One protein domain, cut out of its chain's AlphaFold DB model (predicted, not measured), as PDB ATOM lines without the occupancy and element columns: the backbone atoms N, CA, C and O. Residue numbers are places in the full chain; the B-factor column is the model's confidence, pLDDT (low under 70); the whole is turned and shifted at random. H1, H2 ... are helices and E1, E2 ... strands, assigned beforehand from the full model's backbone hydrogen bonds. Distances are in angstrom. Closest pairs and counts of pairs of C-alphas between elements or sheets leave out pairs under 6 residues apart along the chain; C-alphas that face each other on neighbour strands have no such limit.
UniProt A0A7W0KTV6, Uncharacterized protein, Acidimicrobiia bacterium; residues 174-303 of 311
ATOM      1  N   ILE A 174     -31.180 -20.597  -2.013       86.69
ATOM      2  CA  ILE A 174     -30.124 -21.366  -1.385       86.69
ATOM      3  C   ILE A 174     -29.267 -20.419  -0.548       86.69
ATOM      4  O   ILE A 174     -28.823 -20.777   0.534       86.69
ATOM      5  N   PHE A 175     -29.026 -19.194  -1.022       89.56
ATOM      6  CA  PHE A 175     -28.162 -18.248  -0.327       89.56
ATOM      7  C   PHE A 175     -28.634 -16.808  -0.480       89.56
ATOM      8  O   PHE A 175     -29.033 -16.391  -1.567       89.56
ATOM      9  N   GLN A 176     -28.485 -16.019   0.582       91.25
ATOM     10  CA  GLN A 176     -28.703 -14.578   0.577       91.25
ATOM     11  C   GLN A 176     -27.570 -13.857   1.297       91.25
ATOM     12  O   GLN A 176     -27.169 -14.269   2.378       91.25
ATOM     13  N   LEU A 177     -27.105 -12.739   0.740       90.88
ATOM     14  CA  LEU A 177     -26.205 -11.786   1.386       90.88
ATOM     15  C   LEU A 177     -26.840 -10.395   1.347       90.88
ATOM     16  O   LEU A 177     -27.077  -9.844   0.271       90.88
ATOM     17  N   VAL A 178     -27.075  -9.815   2.518       87.81
ATOM     18  CA  VAL A 178     -27.800  -8.558   2.700       87.81
ATOM     19  C   VAL A 178     -26.837  -7.431   3.040       87.81
ATOM     20  O   VAL A 178     -26.028  -7.521   3.966       87.81
ATOM     21  N   GLY A 179     -26.923  -6.345   2.281       86.69
ATOM     22  CA  GLY A 179     -26.204  -5.106   2.554       86.69
ATOM     23  C   GLY A 179     -27.142  -3.916   2.547       86.69
ATOM     24  O   GLY A 179     -28.304  -4.008   2.172       86.69
ATOM     25  N   VAL A 180     -26.606  -2.776   2.966       83.69
ATOM     26  CA  VAL A 180     -27.358  -1.529   3.123       83.69
ATOM     27  C   VAL A 180     -27.800  -0.973   1.771       83.69
ATOM     28  O   VAL A 180     -28.886  -0.419   1.653       83.69
ATOM     29  N   ASP A 181     -26.936  -1.069   0.760       81.62
ATOM     30  CA  ASP A 181     -27.132  -0.467  -0.562       81.62
ATOM     31  C   ASP A 181     -27.509  -1.479  -1.653       81.62
ATOM     32  O   ASP A 181     -28.072  -1.115  -2.688       81.62
ATOM     33  N   ARG A 182     -27.183  -2.748  -1.430       85.00
ATOM     34  CA  ARG A 182     -27.433  -3.845  -2.361       85.00
ATOM     35  C   ARG A 182     -27.471  -5.165  -1.615       85.00
ATOM     36  O   ARG A 182     -26.789  -5.303  -0.609       85.00
ATOM     37  N   SER A 183     -28.180  -6.136  -2.163       87.12
ATOM     38  CA  SER A 183     -28.189  -7.525  -1.709       87.12
ATOM     39  C   SER A 183     -27.885  -8.462  -2.870       87.12
ATOM     40  O   SER A 183     -28.034  -8.095  -4.041       87.12
ATOM     41  N   PHE A 184     -27.455  -9.673  -2.543       88.12
ATOM     42  CA  PHE A 184     -27.215 -10.750  -3.494       88.12
ATOM     43  C   PHE A 184     -27.969 -11.999  -3.060       88.12
ATOM     44  O   PHE A 184     -28.127 -12.233  -1.863       88.12
ATOM     45  N   GLY A 185     -28.405 -12.796  -4.027       87.38
ATOM     46  CA  GLY A 185     -29.063 -14.070  -3.778       87.38
ATOM     47  C   GLY A 185     -28.639 -15.125  -4.791       87.38
ATOM     48  O   GLY A 185     -28.279 -14.783  -5.918       87.38
ATOM     49  N   ILE A 186     -28.678 -16.387  -4.377       89.62
ATOM     50  CA  ILE A 186     -28.583 -17.560  -5.250       89.62
ATOM     51  C   ILE A 186     -29.924 -18.266  -5.161       89.62
ATOM     52  O   ILE A 186     -30.323 -18.647  -4.064       89.62
ATOM     53  N   LEU A 187     -30.590 -18.411  -6.300       87.31
ATOM     54  CA  LEU A 187     -31.906 -19.012  -6.432       87.31
ATOM     55  C   LEU A 187     -31.799 -20.294  -7.268       87.31
ATOM     56  O   LEU A 187     -31.215 -20.267  -8.349       87.31
ATOM     57  N   ASP A 188     -32.386 -21.383  -6.804       84.56
ATOM     58  CA  ASP A 188     -32.868 -22.485  -7.623       84.56
ATOM     59  C   ASP A 188     -34.241 -22.069  -8.163       84.56
ATOM     60  O   ASP A 188     -35.210 -21.937  -7.414       84.56
ATOM     61  N   ASP A 189     -34.314 -21.761  -9.456       70.12
ATOM     62  CA  ASP A 189     -35.571 -21.339 -10.081       70.12
ATOM     63  C   ASP A 189     -36.501 -22.527 -10.391       70.12
ATOM     64  O   ASP A 189     -37.569 -22.335 -10.978       70.12
ATOM     65  N   GLY A 190     -36.113 -23.746  -9.988       66.44
ATOM     66  CA  GLY A 190     -36.878 -24.973 -10.182       66.44
ATOM     67  C   GLY A 190     -37.058 -25.339 -11.654       66.44
ATOM     68  O   GLY A 190     -37.946 -26.130 -11.985       66.44
ATOM     69  N   SER A 191     -36.277 -24.734 -12.555       65.75
ATOM     70  CA  SER A 191     -36.391 -24.992 -13.982       65.75
ATOM     71  C   SER A 191     -35.723 -26.309 -14.382       65.75
ATOM     72  O   SER A 191     -34.799 -26.808 -13.742       65.75
ATOM     73  N   ASP A 192     -36.183 -26.878 -15.500       65.88
ATOM     74  CA  ASP A 192     -35.678 -28.150 -16.040       65.88
ATOM     75  C   ASP A 192     -34.181 -28.113 -16.430       65.88
ATOM     76  O   ASP A 192     -33.637 -29.134 -16.863       65.88
ATOM     77  N   ASP A 193     -33.523 -26.946 -16.378       71.81
ATOM     78  CA  ASP A 193     -32.114 -26.788 -16.744       71.81
ATOM     79  C   ASP A 193     -31.134 -27.051 -15.586       71.81
ATOM     80  O   ASP A 193     -29.930 -27.149 -15.844       71.81
ATOM     81  N   GLU A 194     -31.651 -27.240 -14.362       77.88
ATOM     82  CA  GLU A 194     -30.882 -27.475 -13.130       77.88
ATOM     83  C   GLU A 194     -29.841 -26.364 -12.850       77.88
ATOM     84  O   GLU A 194     -28.807 -26.612 -12.224       77.88
ATOM     85  N   LEU A 195     -30.057 -25.138 -13.352       84.38
ATOM     86  CA  LEU A 195     -29.153 -24.007 -13.141       84.38
ATOM     87  C   LEU A 195     -29.604 -23.115 -11.985       84.38
ATOM     88  O   LEU A 195     -30.757 -22.725 -11.857       84.38
ATOM     89  N   LEU A 196     -28.620 -22.664 -11.217       87.94
ATOM     90  CA  LEU A 196     -28.784 -21.677 -10.163       87.94
ATOM     91  C   LEU A 196     -28.648 -20.265 -10.733       87.94
ATOM     92  O   LEU A 196     -27.658 -19.945 -11.400       87.94
ATOM     93  N   SER A 197     -29.605 -19.393 -10.438       85.81
ATOM     94  CA  SER A 197     -29.574 -17.978 -10.804       85.81
ATOM     95  C   SER A 197     -28.946 -17.145  -9.689       85.81
ATOM     96  O   SER A 197     -29.373 -17.186  -8.538       85.81
ATOM     97  N   VAL A 198     -27.926 -16.353 -10.026       88.12
ATOM     98  CA  VAL A 198     -27.366 -15.344  -9.120       88.12
ATOM     99  C   VAL A 198     -28.027 -14.016  -9.420       88.12
ATOM    100  O   VAL A 198     -27.878 -13.475 -10.517       88.12
ATOM    101  N   VAL A 199     -28.686 -13.442  -8.423       82.06
ATOM    102  CA  VAL A 199     -29.383 -12.162  -8.538       82.06
ATOM    103  C   VAL A 199     -28.768 -11.110  -7.630       82.06
ATOM    104  O   VAL A 199     -28.153 -11.408  -6.605       82.06
ATOM    105  N   THR A 200     -28.949  -9.849  -8.001       83.06
ATOM    106  CA  THR A 200     -28.696  -8.709  -7.124       83.06
ATOM    107  C   THR A 200     -29.916  -7.814  -7.055       83.06
ATOM    108  O   THR A 200     -30.607  -7.627  -8.055       83.06
ATOM    109  N   VAL A 201     -30.167  -7.251  -5.878       72.50
ATOM    110  CA  VAL A 201     -31.249  -6.298  -5.621       72.50
ATOM    111  C   VAL A 201     -30.638  -5.013  -5.086       72.50
ATOM    112  O   VAL A 201     -29.797  -5.047  -4.193       72.50
ATOM    113  N   SER A 202     -31.042  -3.873  -5.638       78.94
ATOM    114  CA  SER A 202     -30.584  -2.542  -5.224       78.94
ATOM    115  C   SER A 202     -31.688  -1.504  -5.436       78.94
ATOM    116  O   SER A 202     -32.751  -1.825  -5.968       78.94
ATOM    117  N   GLU A 203     -31.430  -0.235  -5.101       68.75
ATOM    118  CA  GLU A 203     -32.353   0.871  -5.415       68.75
ATOM    119  C   GLU A 203     -32.662   1.002  -6.922       68.75
ATOM    120  O   GLU A 203     -33.699   1.548  -7.297       68.75
ATOM    121  N   GLU A 204     -31.776   0.509  -7.794       66.56
ATOM    122  CA  GLU A 204     -31.963   0.531  -9.251       66.56
ATOM    123  C   GLU A 204     -32.854  -0.616  -9.765       66.56
ATOM    124  O   GLU A 204     -33.233  -0.615 -10.939       66.56
ATOM    125  N   GLY A 205     -33.213  -1.565  -8.895       55.62
ATOM    126  CA  GLY A 205     -34.024  -2.742  -9.202       55.62
ATOM    127  C   GLY A 205     -33.300  -4.065  -8.942       55.62
ATOM    128  O   GLY A 205     -32.215  -4.100  -8.350       55.62
ATOM    129  N   ALA A 206     -33.930  -5.153  -9.391       71.75
ATOM    130  CA  ALA A 206     -33.407  -6.513  -9.325       71.75
ATOM    131  C   ALA A 206     -32.865  -6.964 -10.692       71.75
ATOM    132  O   ALA A 206     -33.501  -6.730 -11.723       71.75
ATOM    133  N   PHE A 207     -31.694  -7.606 -10.705       71.44
ATOM    134  CA  PHE A 207     -31.018  -8.052 -11.926       71.44
ATOM    135  C   PHE A 207     -30.382  -9.431 -11.742       71.44
ATOM    136  O   PHE A 207     -29.702  -9.671 -10.746       71.44
ATOM    137  N   GLU A 208     -30.527 -10.301 -12.743       83.69
ATOM    138  CA  GLU A 208     -29.744 -11.536 -12.845       83.69
ATOM    139  C   GLU A 208     -28.309 -11.197 -13.283       83.69
ATOM    140  O   GLU A 208     -28.082 -10.519 -14.291       83.69
ATOM    141  N   LEU A 209     -27.332 -11.650 -12.503       80.31
ATOM    142  CA  LEU A 209     -25.904 -11.487 -12.764       80.31
ATOM    143  C   LEU A 209     -25.323 -12.656 -13.567       80.31
ATOM    144  O   LEU A 209     -24.345 -12.471 -14.295       80.31
ATOM    145  N   GLY A 210     -25.914 -13.844 -13.441       83.19
ATOM    146  CA  GLY A 210     -25.528 -15.029 -14.197       83.19
ATOM    147  C   GLY A 210     -26.247 -16.289 -13.730       83.19
ATOM    148  O   GLY A 210     -26.866 -16.297 -12.671       83.19
ATOM    149  N   ARG A 211     -26.115 -17.351 -14.528       90.12
ATOM    150  CA  ARG A 211     -26.613 -18.697 -14.228       90.12
ATOM    151  C   ARG A 211     -25.453 -19.676 -14.119       90.12
ATOM    152  O   ARG A 211     -24.517 -19.600 -14.921       90.12
ATOM    153  N   PHE A 212     -25.525 -20.582 -13.155       89.56
ATOM    154  CA  PHE A 212     -24.429 -21.468 -12.783       89.56
ATOM    155  C   PHE A 212     -24.936 -22.878 -12.538       89.56
ATOM    156  O   PHE A 212     -25.983 -23.067 -11.943       89.56
ATOM    157  N   GLN A 213     -24.166 -23.867 -12.975       87.38
ATOM    158  CA  GLN A 213     -24.486 -25.266 -12.701       87.38
ATOM    159  C   GLN A 213     -24.111 -25.672 -11.269       87.38
ATOM    160  O   GLN A 213     -24.689 -26.596 -10.718       87.38
ATOM    161  N   TRP A 214     -23.129 -24.991 -10.676       87.50
ATOM    162  CA  TRP A 214     -22.573 -25.353  -9.379       87.50
ATOM    163  C   TRP A 214     -22.710 -24.194  -8.401       87.50
ATOM    164  O   TRP A 214     -22.399 -23.047  -8.732       87.50
ATOM    165  N   PHE A 215     -23.130 -24.514  -7.178       88.12
ATOM    166  CA  PHE A 215     -23.291 -23.537  -6.106       88.12
ATOM    167  C   PHE A 215     -21.988 -22.786  -5.794       88.12
ATOM    168  O   PHE A 215     -22.010 -21.573  -5.603       88.12
ATOM    169  N   VAL A 216     -20.846 -23.479  -5.833       89.88
ATOM    170  CA  VAL A 216     -19.519 -22.881  -5.609       89.88
ATOM    171  C   VAL A 216     -19.235 -21.743  -6.592       89.88
ATOM    172  O   VAL A 216     -18.847 -20.655  -6.171       89.88
ATOM    173  N   ASP A 217     -19.506 -21.943  -7.885       89.88
ATOM    174  CA  ASP A 217     -19.284 -20.912  -8.907       89.88
ATOM    175  C   ASP A 217     -20.216 -19.700  -8.705       89.88
ATOM    176  O   ASP A 217     -19.810 -18.544  -8.878       89.88
ATOM    177  N   ALA A 218     -21.471 -19.959  -8.318       91.00
ATOM    178  CA  ALA A 218     -22.452 -18.925  -8.006       91.00
ATOM    179  C   ALA A 218     -22.024 -18.089  -6.785       91.00
ATOM    180  O   ALA A 218     -22.078 -16.852  -6.814       91.00
ATOM    181  N   LEU A 219     -21.543 -18.748  -5.729       93.25
ATOM    182  CA  LEU A 219     -21.083 -18.101  -4.504       93.25
ATOM    183  C   LEU A 219     -19.780 -17.320  -4.725       93.25
ATOM    184  O   LEU A 219     -19.637 -16.210  -4.206       93.25
ATOM    185  N   ASP A 220     -18.872 -17.818  -5.567       90.56
ATOM    186  CA  ASP A 220     -17.655 -17.104  -5.966       90.56
ATOM    187  C   ASP A 220     -17.963 -15.804  -6.725       90.56
ATOM    188  O   ASP A 220     -17.298 -14.778  -6.517       90.56
ATOM    189  N   LEU A 221     -19.008 -15.791  -7.564       90.50
ATOM    190  CA  LEU A 221     -19.474 -14.552  -8.184       90.50
ATOM    191  C   LEU A 221     -19.947 -13.552  -7.119       90.50
ATOM    192  O   LEU A 221     -19.560 -12.381  -7.175       90.50
ATOM    193  N   ILE A 222     -20.746 -13.986  -6.139       91.69
ATOM    194  CA  ILE A 222     -21.205 -13.109  -5.049       91.69
ATOM    195  C   ILE A 222     -20.024 -12.602  -4.220       91.69
ATOM    196  O   ILE A 222     -19.951 -11.411  -3.914       91.69
ATOM    197  N   ARG A 223     -19.056 -13.460  -3.896       92.62
ATOM    198  CA  ARG A 223     -17.817 -13.069  -3.216       92.62
ATOM    199  C   ARG A 223     -17.073 -11.983  -3.990       92.62
ATOM    200  O   ARG A 223     -16.679 -10.969  -3.414       92.62
ATOM    201  N   PHE A 224     -16.935 -12.142  -5.304       90.25
ATOM    202  CA  PHE A 224     -16.290 -11.138  -6.147       90.25
ATOM    203  C   PHE A 224     -17.065  -9.808  -6.162       90.25
ATOM    204  O   PHE A 224     -16.464  -8.736  -6.041       90.25
ATOM    205  N   GLN A 225     -18.394  -9.864  -6.287       89.19
ATOM    206  CA  GLN A 225     -19.257  -8.684  -6.406       89.19
ATOM    207  C   GLN A 225     -19.492  -7.951  -5.079       89.19
ATOM    208  O   GLN A 225     -19.666  -6.727  -5.076       89.19
ATOM    209  N   SER A 226     -19.461  -8.668  -3.956       88.81
ATOM    210  CA  SER A 226     -19.652  -8.122  -2.608       88.81
ATOM    211  C   SER A 226     -18.439  -7.340  -2.096       88.81
ATOM    212  O   SER A 226     -18.522  -6.656  -1.076       88.81
ATOM    213  N   ASN A 227     -17.321  -7.333  -2.825       86.38
ATOM    214  CA  ASN A 227     -16.183  -6.492  -2.476       86.38
ATOM    215  C   ASN A 227     -16.594  -5.005  -2.427       86.38
ATOM    216  O   ASN A 227     -17.136  -4.451  -3.386       86.38
ATOM    217  N   GLY A 228     -16.349  -4.359  -1.285       82.25
ATOM    218  CA  GLY A 228     -16.736  -2.967  -1.030       82.25
ATOM    219  C   GLY A 228     -18.217  -2.748  -0.708       82.25
ATOM    220  O   GLY A 228     -18.636  -1.599  -0.614       82.25
ATOM    221  N   MET A 229     -19.000  -3.817  -0.538       88.19
ATOM    222  CA  MET A 229     -20.378  -3.757  -0.052       88.19
ATOM    223  C   MET A 229     -20.446  -3.169   1.359       88.19
ATOM    224  O   MET A 229     -19.596  -3.454   2.209       88.19
ATOM    225  N   VAL A 230     -21.461  -2.340   1.604       90.06
ATOM    226  CA  VAL A 230     -21.706  -1.770   2.926       90.06
ATOM    227  C   VAL A 230     -22.684  -2.678   3.653       90.06
ATOM    228  O   VAL A 230     -23.822  -2.828   3.232       90.06
ATOM    229  N   LEU A 231     -22.238  -3.290   4.746       89.38
ATOM    230  CA  LEU A 231     -23.098  -4.095   5.611       89.38
ATOM    231  C   LEU A 231     -23.639  -3.256   6.765       89.38
ATOM    232  O   LEU A 231     -23.002  -2.275   7.169       89.38
ATOM    233  N   GLU A 232     -24.762  -3.698   7.323       86.06
ATOM    234  CA  GLU A 232     -25.329  -3.131   8.542       86.06
ATOM    235  C   GLU A 232     -24.344  -3.174   9.718       86.06
ATOM    236  O   GLU A 232     -23.315  -3.868   9.698       86.06
ATOM    237  N   ASP A 233     -24.632  -2.356  10.731       88.12
ATOM    238  CA  ASP A 233     -23.794  -2.261  11.918       88.12
ATOM    239  C   ASP A 233     -23.702  -3.617  12.638       88.12
ATOM    240  O   ASP A 233     -24.657  -4.391  12.630       88.12
ATOM    241  N   PRO A 234     -22.559  -3.927  13.277       89.06
ATOM    242  CA  PRO A 234     -22.409  -5.190  13.974       89.06
ATOM    243  C   PRO A 234     -23.453  -5.392  15.073       89.06
ATOM    244  O   PRO A 234     -23.686  -4.494  15.889       89.06
ATOM    245  N   VAL A 235     -24.007  -6.598  15.137       85.19
ATOM    246  CA  VAL A 235     -25.015  -6.979  16.126       85.19
ATOM    247  C   VAL A 235     -24.359  -7.387  17.452       85.19
ATOM    248  O   VAL A 235     -23.317  -8.054  17.463       85.19
ATOM    249  N   PRO A 236     -24.914  -6.972  18.606       78.31
ATOM    250  CA  PRO A 236     -24.411  -7.390  19.906       78.31
ATOM    251  C   PRO A 236     -24.756  -8.860  20.173       78.31
ATOM    252  O   PRO A 236     -25.850  -9.320  19.870       78.31
ATOM    253  N   ILE A 237     -23.844  -9.588  20.817       74.00
ATOM    254  CA  ILE A 237     -24.108 -10.962  21.262       74.00
ATOM    255  C   ILE A 237     -24.832 -10.909  22.610       74.00
ATOM    256  O   ILE A 237     -24.273 -10.423  23.602       74.00
ATOM    257  N   VAL A 238     -26.061 -11.424  22.662       67.94
ATOM    258  CA  VAL A 238     -26.874 -11.492  23.880       67.94
ATOM    259  C   VAL A 238     -27.152 -12.952  24.208       67.94
ATOM    260  O   VAL A 238     -27.851 -13.654  23.495       67.94
ATOM    261  N   ALA A 239     -26.610 -13.411  25.337       62.59
ATOM    262  CA  ALA A 239     -26.835 -14.762  25.852       62.59
ATOM    263  C   ALA A 239     -26.451 -15.913  24.897       62.59
ATOM    264  O   ALA A 239     -26.973 -17.000  25.074       62.59
ATOM    265  N   GLY A 240     -25.514 -15.698  23.967       64.62
ATOM    266  CA  GLY A 240     -24.998 -16.736  23.062       64.62
ATOM    267  C   GLY A 240     -25.508 -16.618  21.627       64.62
ATOM    268  O   GLY A 240     -24.839 -17.096  20.724       64.62
ATOM    269  N   LEU A 241     -26.603 -15.886  21.401       65.25
ATOM    270  CA  LEU A 241     -27.100 -15.586  20.060       65.25
ATOM    271  C   LEU A 241     -26.889 -14.103  19.719       65.25
ATOM    272  O   LEU A 241     -27.019 -13.235  20.595       65.25
ATOM    273  N   PRO A 242     -26.536 -13.781  18.468       75.38
ATOM    274  CA  PRO A 242     -26.561 -12.407  17.986       75.38
ATOM    275  C   PRO A 242     -27.987 -11.828  18.045       75.38
ATOM    276  O   PRO A 242     -28.942 -12.468  17.618       75.38
ATOM    277  N   ASP A 243     -28.139 -10.628  18.613       75.44
ATOM    278  CA  ASP A 243     -29.419  -9.909  18.711       75.44
ATOM    279  C   ASP A 243     -29.561  -8.954  17.518       75.44
ATOM    280  O   ASP A 243     -29.131  -7.796  17.570       75.44
ATOM    281  N   GLY A 244     -30.085  -9.484  16.413       76.31
ATOM    282  CA  GLY A 244     -30.341  -8.772  15.160       76.31
ATOM    283  C   GLY A 244     -30.409  -9.726  13.970       76.31
ATOM    284  O   GLY A 244     -30.287 -10.938  14.142       76.31
ATOM    285  N   ASP A 245     -30.599  -9.178  12.773       80.94
ATOM    286  CA  ASP A 245     -30.720  -9.979  11.555       80.94
ATOM    287  C   ASP A 245     -29.333 -10.432  11.047       80.94
ATOM    288  O   ASP A 245     -28.347  -9.686  11.160       80.94
ATOM    289  N   PRO A 246     -29.206 -11.659  10.511       87.25
ATOM    290  CA  PRO A 246     -27.967 -12.112   9.899       87.25
ATOM    291  C   PRO A 246     -27.667 -11.313   8.629       87.25
ATOM    292  O   PRO A 246     -28.558 -10.908   7.886       87.25
ATOM    293  N   VAL A 247     -26.379 -11.122   8.347       90.19
ATOM    294  CA  VAL A 247     -25.944 -10.489   7.095       90.19
ATOM    295  C   VAL A 247     -25.968 -11.470   5.930       90.19
ATOM    296  O   VAL A 247     -26.005 -11.031   4.788       90.19
ATOM    297  N   ALA A 248     -25.936 -12.778   6.191       88.88
ATOM    298  CA  ALA A 248     -26.174 -13.788   5.172       88.88
ATOM    299  C   ALA A 248     -26.881 -15.019   5.740       88.88
ATOM    300  O   ALA A 248     -26.682 -15.367   6.904       88.88
ATOM    301  N   VAL A 249     -27.667 -15.685   4.901       87.62
ATOM    302  CA  VAL A 249     -28.361 -16.937   5.219       87.62
ATOM    303  C   VAL A 249     -28.049 -17.951   4.125       87.62
ATOM    304  O   VAL A 249     -28.014 -17.591   2.949       87.62
ATOM    305  N   LEU A 250     -27.797 -19.197   4.517       89.25
ATOM    306  CA  LEU A 250     -27.536 -20.329   3.632       89.25
ATOM    307  C   LEU A 250     -28.474 -21.480   3.996       89.25
ATOM    308  O   LEU A 250     -28.479 -21.931   5.140       89.25
ATOM    309  N   GLN A 251     -29.229 -21.973   3.026       83.62
ATOM    310  CA  GLN A 251     -30.017 -23.187   3.159       83.62
ATOM    311  C   GLN A 251     -29.129 -24.419   2.979       83.62
ATOM    312  O   GLN A 251     -28.396 -24.535   1.999       83.62
ATOM    313  N   VAL A 252     -29.201 -25.331   3.944       81.88
ATOM    314  CA  VAL A 252     -28.522 -26.633   3.948       81.88
ATOM    315  C   VAL A 252     -29.552 -27.742   4.177       81.88
ATOM    316  O   VAL A 252     -30.686 -27.462   4.565       81.88
ATOM    317  N   GLU A 253     -29.185 -29.005   3.945       71.75
ATOM    318  CA  GLU A 253     -30.122 -30.139   4.065       71.75
ATOM    319  C   GLU A 253     -30.803 -30.215   5.445       71.75
ATOM    320  O   GLU A 253     -31.998 -30.503   5.533       71.75
ATOM    321  N   ASP A 254     -30.058 -29.901   6.509       69.56
ATOM    322  CA  ASP A 254     -30.509 -30.009   7.899       69.56
ATOM    323  C   ASP A 254     -31.062 -28.692   8.489       69.56
ATOM    324  O   ASP A 254     -31.462 -28.660   9.656       69.56
ATOM    325  N   GLY A 255     -31.133 -27.602   7.709       77.50
ATOM    326  CA  GLY A 255     -31.644 -26.321   8.205       77.50
ATOM    327  C   GLY A 255     -31.105 -25.076   7.500       77.50
ATOM    328  O   GLY A 255     -30.908 -25.045   6.289       77.50
ATOM    329  N   LEU A 256     -30.913 -24.002   8.270       82.50
ATOM    330  CA  LEU A 256     -30.474 -22.697   7.772       82.50
ATOM    331  C   LEU A 256     -29.239 -22.239   8.538       82.50
ATOM    332  O   LEU A 256     -29.349 -21.915   9.709       82.50
ATOM    333  N   LEU A 257     -28.093 -22.101   7.886       86.69
ATOM    334  CA  LEU A 257     -26.931 -21.467   8.498       86.69
ATOM    335  C   LEU A 257     -27.044 -19.945   8.396       86.69
ATOM    336  O   LEU A 257     -27.379 -19.392   7.350       86.69
ATOM    337  N   SER A 258     -26.752 -19.252   9.493       89.62
ATOM    338  CA  SER A 258     -26.870 -17.796   9.596       89.62
ATOM    339  C   SER A 258     -25.516 -17.162   9.889       89.62
ATOM    340  O   SER A 258     -24.881 -17.464  10.899       89.62
ATOM    341  N   LEU A 259     -25.067 -16.263   9.017       91.75
ATOM    342  CA  LEU A 259     -23.825 -15.516   9.179       91.75
ATOM    343  C   LEU A 259     -24.123 -14.142   9.774       91.75
ATOM    344  O   LEU A 259     -24.795 -13.310   9.161       91.75
ATOM    345  N   TYR A 260     -23.550 -13.859  10.935       92.50
ATOM    346  CA  TYR A 260     -23.724 -12.593  11.634       92.50
ATOM    347  C   TYR A 260     -22.450 -11.773  11.617       92.50
ATOM    348  O   TYR A 260     -21.349 -12.282  11.830       92.50
ATOM    349  N   ARG A 261     -22.597 -10.460  11.450       93.50
ATOM    350  CA  ARG A 261     -21.510  -9.513  11.675       93.50
ATOM    351  C   ARG A 261     -21.496  -9.116  13.147       93.50
ATOM    352  O   ARG A 261     -22.279  -8.281  13.573       93.50
ATOM    353  N   ILE A 262     -20.570  -9.665  13.921       92.38
ATOM    354  CA  ILE A 262     -20.446  -9.387  15.366       92.38
ATOM    355  C   ILE A 262     -19.396  -8.314  15.695       92.38
ATOM    356  O   ILE A 262     -19.275  -7.849  16.828       92.38
ATOM    357  N   GLY A 263     -18.598  -7.907  14.704       90.31
ATOM    358  CA  GLY A 263     -17.627  -6.827  14.847       90.31
ATOM    359  C   GLY A 263     -17.363  -6.079  13.540       90.31
ATOM    360  O   GLY A 263     -17.883  -6.447  12.488       90.31
ATOM    361  N   PRO A 264     -16.513  -5.035  13.561       88.06
ATOM    362  CA  PRO A 264     -16.222  -4.233  12.370       88.06
ATOM    363  C   PRO A 264     -15.734  -5.061  11.178       88.06
ATOM    364  O   PRO A 264     -16.064  -4.736  10.039       88.06
ATOM    365  N   THR A 265     -14.987  -6.130  11.451       89.06
ATOM    366  CA  THR A 265     -14.474  -7.076  10.454       89.06
ATOM    367  C   THR A 265     -14.750  -8.529  10.834       89.06
ATOM    368  O   THR A 265     -14.298  -9.424  10.143       89.06
ATOM    369  N   THR A 266     -15.446  -8.789  11.938       93.06
ATOM    370  CA  THR A 266     -15.596 -10.148  12.468       93.06
ATOM    371  C   THR A 266     -16.981 -10.685  12.177       93.06
ATOM    372  O   THR A 266     -17.969  -9.995  12.442       93.06
ATOM    373  N   PHE A 267     -17.017 -11.922  11.692       94.31
ATOM    374  CA  PHE A 267     -18.234 -12.639  11.350       94.31
ATOM    375  C   PHE A 267     -18.267 -13.984  12.066       94.31
ATOM    376  O   PHE A 267     -17.217 -14.592  12.264       94.31
ATOM    377  N   GLU A 268     -19.454 -14.423  12.459       93.44
ATOM    378  CA  GLU A 268     -19.686 -15.730  13.074       93.44
ATOM    379  C   GLU A 268     -20.827 -16.432  12.343       93.44
ATOM    380  O   GLU A 268     -21.864 -15.818  12.088       93.44
ATOM    381  N   LEU A 269     -20.609 -17.696  11.991       91.88
ATOM    382  CA  LEU A 269     -21.606 -18.573  11.391       91.88
ATOM    383  C   LEU A 269     -22.263 -19.390  12.498       91.88
ATOM    384  O   LEU A 269     -21.568 -19.949  13.341       91.88
ATOM    385  N   HIS A 270     -23.587 -19.444  12.503       88.25
ATOM    386  CA  HIS A 270     -24.373 -20.135  13.519       88.25
ATOM    387  C   HIS A 270     -25.362 -21.089  12.855       88.25
ATOM    388  O   HIS A 270     -25.973 -20.729  11.846       88.25
ATOM    389  N   ASP A 271     -25.543 -22.263  13.457       85.62
ATOM    390  CA  ASP A 271     -26.649 -23.168  13.155       85.62
ATOM    391  C   ASP A 271     -27.764 -22.962  14.203       85.62
ATOM    392  O   ASP A 271     -27.596 -23.314  15.372       85.62
ATOM    393  N   PRO A 272     -28.907 -22.362  13.833       68.56
ATOM    394  CA  PRO A 272     -30.021 -22.123  14.734       68.56
ATOM    395  C   PRO A 272     -30.733 -23.412  15.168       68.56
ATOM    396  O   PRO A 272     -31.517 -23.354  16.116       68.56
ATOM    397  N   ALA A 273     -30.506 -24.556  14.510       68.31
ATOM    398  CA  ALA A 273     -31.060 -25.840  14.931       68.31
ATOM    399  C   ALA A 273     -30.319 -26.420  16.151       68.31
ATOM    400  O   ALA A 273     -30.931 -27.107  16.977       68.31
ATOM    401  N   GLU A 274     -29.040 -26.081  16.339       64.88
ATOM    402  CA  GLU A 274     -28.222 -26.500  17.482       64.88
ATOM    403  C   GLU A 274     -28.356 -25.529  18.671       64.88
ATOM    404  O   GLU A 274     -27.415 -24.893  19.144       64.88
ATOM    405  N   VAL A 275     -29.580 -25.422  19.199       57.53
ATOM    406  CA  VAL A 275     -29.926 -24.485  20.289       57.53
ATOM    407  C   VAL A 275     -29.219 -24.815  21.618       57.53
ATOM    408  O   VAL A 275     -29.153 -23.969  22.512       57.53
ATOM    409  N   ASP A 276     -28.707 -26.040  21.774       58.00
ATOM    410  CA  ASP A 276     -28.193 -26.540  23.055       58.00
ATOM    411  C   ASP A 276     -26.736 -26.131  23.358       58.00
ATOM    412  O   ASP A 276     -26.396 -26.077  24.543       58.00
ATOM    413  N   ASP A 277     -25.911 -25.767  22.359       57.22
ATOM    414  CA  ASP A 277     -24.498 -25.402  22.592       57.22
ATOM    415  C   ASP A 277     -24.116 -23.940  22.277       57.22
ATOM    416  O   ASP A 277     -23.113 -23.477  22.814       57.22
ATOM    417  N   MET A 278     -24.931 -23.146  21.563       65.44
ATOM    418  CA  MET A 278     -24.751 -21.682  21.349       65.44
ATOM    419  C   MET A 278     -23.330 -21.216  20.940       65.44
ATOM    420  O   MET A 278     -23.007 -20.027  21.050       65.44
ATOM    421  N   GLU A 279     -22.458 -22.127  20.506       80.38
ATOM    422  CA  GLU A 279     -21.134 -21.822  19.980       80.38
ATOM    423  C   GLU A 279     -21.246 -21.620  18.465       80.38
ATOM    424  O   GLU A 279     -21.985 -22.349  17.801       80.38
ATOM    425  N   PRO A 280     -20.543 -20.625  17.898       86.12
ATOM    426  CA  PRO A 280     -20.527 -20.455  16.456       86.12
ATOM    427  C   PRO A 280     -19.890 -21.681  15.797       86.12
ATOM    428  O   PRO A 280     -18.850 -22.163  16.252       86.12
ATOM    429  N   VAL A 281     -20.483 -22.116  14.687       88.12
ATOM    430  CA  VAL A 281     -19.954 -23.161  13.801       88.12
ATOM    431  C   VAL A 281     -18.559 -22.771  13.320       88.12
ATOM    432  O   VAL A 281     -17.635 -23.579  13.352       88.12
ATOM    433  N   ASP A 282     -18.393 -21.506  12.923       92.06
ATOM    434  CA  ASP A 282     -17.096 -20.957  12.540       92.06
ATOM    435  C   ASP A 282     -17.041 -19.431  12.723       92.06
ATOM    436  O   ASP A 282     -18.056 -18.748  12.912       92.06
ATOM    437  N   ARG A 283     -15.830 -18.876  12.673       94.44
ATOM    438  CA  ARG A 283     -15.549 -17.460  12.863       94.44
ATOM    439  C   ARG A 283     -14.529 -16.940  11.860       94.44
ATOM    440  O   ARG A 283     -13.401 -17.413  11.778       94.44
ATOM    441  N   PHE A 284     -14.871 -15.821  11.229       95.81
ATOM    442  CA  PHE A 284     -14.097 -15.240  10.138       95.81
ATOM    443  C   PHE A 284     -13.629 -13.810  10.434       95.81
ATOM    444  O   PHE A 284     -14.295 -13.024  11.114       95.81
ATOM    445  N   GLU A 285     -12.465 -13.450   9.883       95.25
ATOM    446  CA  GLU A 285     -11.841 -12.124  10.041       95.25
ATOM    447  C   GLU A 285     -12.254 -11.105   8.965       95.25
ATOM    448  O   GLU A 285     -11.798  -9.956   8.990       95.25
ATOM    449  N   SER A 286     -13.088 -11.514   8.005       93.81
ATOM    450  CA  SER A 286     -13.690 -10.640   6.993       93.81
ATOM    451  C   SER A 286     -14.864 -11.331   6.293       93.81
ATOM    452  O   SER A 286     -14.996 -12.549   6.379       93.81
ATOM    453  N   LEU A 287     -15.669 -10.561   5.552       93.00
ATOM    454  CA  LEU A 287     -16.726 -11.112   4.700       93.00
ATOM    455  C   LEU A 287     -16.147 -12.019   3.604       93.00
ATOM    456  O   LEU A 287     -16.684 -13.089   3.358       93.00
ATOM    457  N   ASP A 288     -15.028 -11.623   2.990       93.12
ATOM    458  CA  ASP A 288     -14.357 -12.433   1.960       93.12
ATOM    459  C   ASP A 288     -13.928 -13.799   2.511       93.12
ATOM    460  O   ASP A 288     -14.144 -14.817   1.866       93.12
ATOM    461  N   ALA A 289     -13.379 -13.816   3.731       93.19
ATOM    462  CA  ALA A 289     -13.009 -15.049   4.418       93.19
ATOM    463  C   ALA A 289     -14.233 -15.896   4.793       93.19
ATOM    464  O   ALA A 289     -14.161 -17.112   4.694       93.19
ATOM    465  N   ALA A 290     -15.346 -15.269   5.184       93.31
ATOM    466  CA  ALA A 290     -16.585 -15.980   5.487       93.31
ATOM    467  C   ALA A 290     -17.172 -16.662   4.248       93.31
ATOM    468  O   ALA A 290     -17.466 -17.848   4.283       93.31
ATOM    469  N   LEU A 291     -17.283 -15.935   3.132       92.50
ATOM    470  CA  LEU A 291     -17.788 -16.501   1.880       92.50
ATOM    471  C   LEU A 291     -16.852 -17.587   1.332       92.50
ATOM    472  O   LEU A 291     -17.333 -18.599   0.838       92.50
ATOM    473  N   ALA A 292     -15.530 -17.415   1.459       89.88
ATOM    474  CA  ALA A 292     -14.565 -18.453   1.096       89.88
ATOM    475  C   ALA A 292     -14.686 -19.704   1.983       89.88
ATOM    476  O   ALA A 292     -14.648 -20.812   1.463       89.88
ATOM    477  N   GLY A 293     -14.878 -19.535   3.294       88.75
ATOM    478  CA  GLY A 293     -15.073 -20.655   4.219       88.75
ATOM    479  C   GLY A 293     -16.347 -21.449   3.928       88.75
ATOM    480  O   GLY A 293     -16.330 -22.673   4.004       88.75
ATOM    481  N   LEU A 294     -17.429 -20.775   3.515       87.50
ATOM    482  CA  LEU A 294     -18.651 -21.448   3.059       87.50
ATOM    483  C   LEU A 294     -18.420 -22.286   1.792       87.50
ATOM    484  O   LEU A 294     -18.990 -23.363   1.675       87.50
ATOM    485  N   VAL A 295     -17.580 -21.817   0.861       81.81
ATOM    486  CA  VAL A 295     -17.192 -22.599  -0.327       81.81
ATOM    487  C   VAL A 295     -16.394 -23.842   0.072       81.81
ATOM    488  O   VAL A 295     -16.733 -24.943  -0.352       81.81
ATOM    489  N   GLU A 296     -15.364 -23.673   0.905       78.88
ATOM    490  CA  GLU A 296     -14.489 -24.774   1.334       78.88
ATOM    491  C   GLU A 296     -15.265 -25.854   2.107       78.88
ATOM    492  O   GLU A 296     -15.076 -27.042   1.856       78.88
ATOM    493  N   GLY A 297     -16.196 -25.453   2.982       71.38
ATOM    494  CA  GLY A 297     -17.022 -26.392   3.747       71.38
ATOM    495  C   GLY A 297     -17.922 -27.281   2.882       71.38
ATOM    496  O   GLY A 297     -18.188 -28.415   3.263       71.38
ATOM    497  N   ILE A 298     -18.346 -26.803   1.708       66.44
ATOM    498  CA  ILE A 298     -19.185 -27.569   0.773       66.44
ATOM    499  C   ILE A 298     -18.345 -28.580  -0.018       66.44
ATOM    500  O   ILE A 298     -18.757 -29.728  -0.189       66.44
ATOM    501  N   GLU A 299     -17.145 -28.188  -0.459       59.91
ATOM    502  CA  GLU A 299     -16.237 -29.082  -1.191       59.91
ATOM    503  C   GLU A 299     -15.728 -30.253  -0.327       59.91
ATOM    504  O   GLU A 299     -15.456 -31.334  -0.855       59.91
ATOM    505  N   GLU A 300     -15.604 -30.070   0.992       54.00
ATOM    506  CA  GLU A 300     -15.190 -31.140   1.910       54.00
ATOM    507  C   GLU A 300     -16.266 -32.229   2.080       54.00
ATOM    508  O   GLU A 300     -15.918 -33.406   2.195       54.00
ATOM    509  N   THR A 301     -17.556 -31.881   2.017       51.19
ATOM    510  CA  THR A 301     -18.678 -32.838   2.115       51.19
ATOM    511  C   THR A 301     -18.846 -33.732   0.884       51.19
ATOM    512  O   THR A 301     -19.134 -34.919   1.032       51.19
ATOM    513  N   ASP A 302     -18.587 -33.225  -0.325       46.25
ATOM    514  CA  ASP A 302     -18.661 -34.022  -1.565       46.25
ATOM    515  C   ASP A 302     -17.447 -34.959  -1.758       46.25
ATOM    516  O   ASP A 302     -17.438 -35.835  -2.630       46.25
ATOM    517  N   GLY A 303     -16.398 -34.784  -0.947       41.97
ATOM    518  CA  GLY A 303     -15.150 -35.543  -1.019       41.97
ATOM    519  C   GLY A 303     -15.132 -36.871  -0.251       41.97
ATOM    520  O   GLY A 303     -14.164 -37.621  -0.402       41.97
TER     521      GLY A 303
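This is residues 174 to 303 of the 311 residues of an uncharacterized protein of Acidimicrobiia bacterium (UniProt A0A7W0KTV6). One broad, twisted and curled sheet of eight strands forms a wall, and two helices, H1 and H2, lie side by side over one of its faces, running opposite ways; the other face has no named helix over it. H1 covers the half with E2 and E3, while H2 is over the half that ends in E7 and E8. The printed part has 130 residues, with the elements E1, E2, E3, E4, H1, E5, E6, E7, E8 and H2 along the chain. The sheet's order is E4, E3, E2, E1, E5, E6, E7, E8, antiparallel throughout, and the class is mixed, helices and strands, in two layers. The whole is compact, with a radius of gyration of the C-alphas of 14.7 A and spans of 44 by 37 by 21 A.

The first element along the printed part is E1, residues 174 to 178, 13.6 A long, its first C-alpha at (-30.124, -21.366, -1.385). E2 is residues 182 to 188, 20.1 A long, E3 residues 196 to 202, 19.8 A, and E4 residues 205 to 212, 21.3 A. E5 is residues 248 to 252, E6 residues 255 to 261, 19.9 A, E7 residues 267 to 270 and E8 residues 282 to 284. H1 is residues 215 to 225, 15.4 A. H2 is residues 287 to 301, 22.0 A, with C-alpha 301 at (-18.678, -32.838, 2.115).

E1 to E4 and E5 to E8 are two meanders, each strand the antiparallel neighbour of the one before. E1 of the one and E5 of the other are antiparallel neighbours, with N 176 and O 249 at 2.9 A, within hydrogen-bond range. In the hairpin of E2 and E3, N 185 and O 199 are 2.9 A apart; in that of E6 and E7, N 260 and O 268 are 2.8 A apart. The edge strands are E4 and E8. H1 is on the sheet at a height of 8.4 A, over E3 and E2, and runs along the strands, at 17 degrees to E3 on the local plane; the closest C-alphas of H1 and E3 are those of Ala 218 and Val 198, 6.2 A. H2 is on the same face; its closest C-alphas to E8 are those of Ala 290 and Phe 284, 5.3 A. H1 and H2 touch, with Val 216 and Val 295 the closest C-alphas at 5.8 A, at a shallow tilt of 9 degrees, opposite ways. Every O i to N i+4 pair is within hydrogen-bond range in H1, and 10 of 11 in H2.

The C-alphas of Asp 192 and Ala 239, the two farthest apart, are 44.9 A apart. The printed part has no cut. The links H1 to E5, residues 226 to 247, and E7 to E8 are long. Mean pLDDT of the printed part is 81.8, with values under 70 at, among others, residues 272 to 278 and 298 to 303.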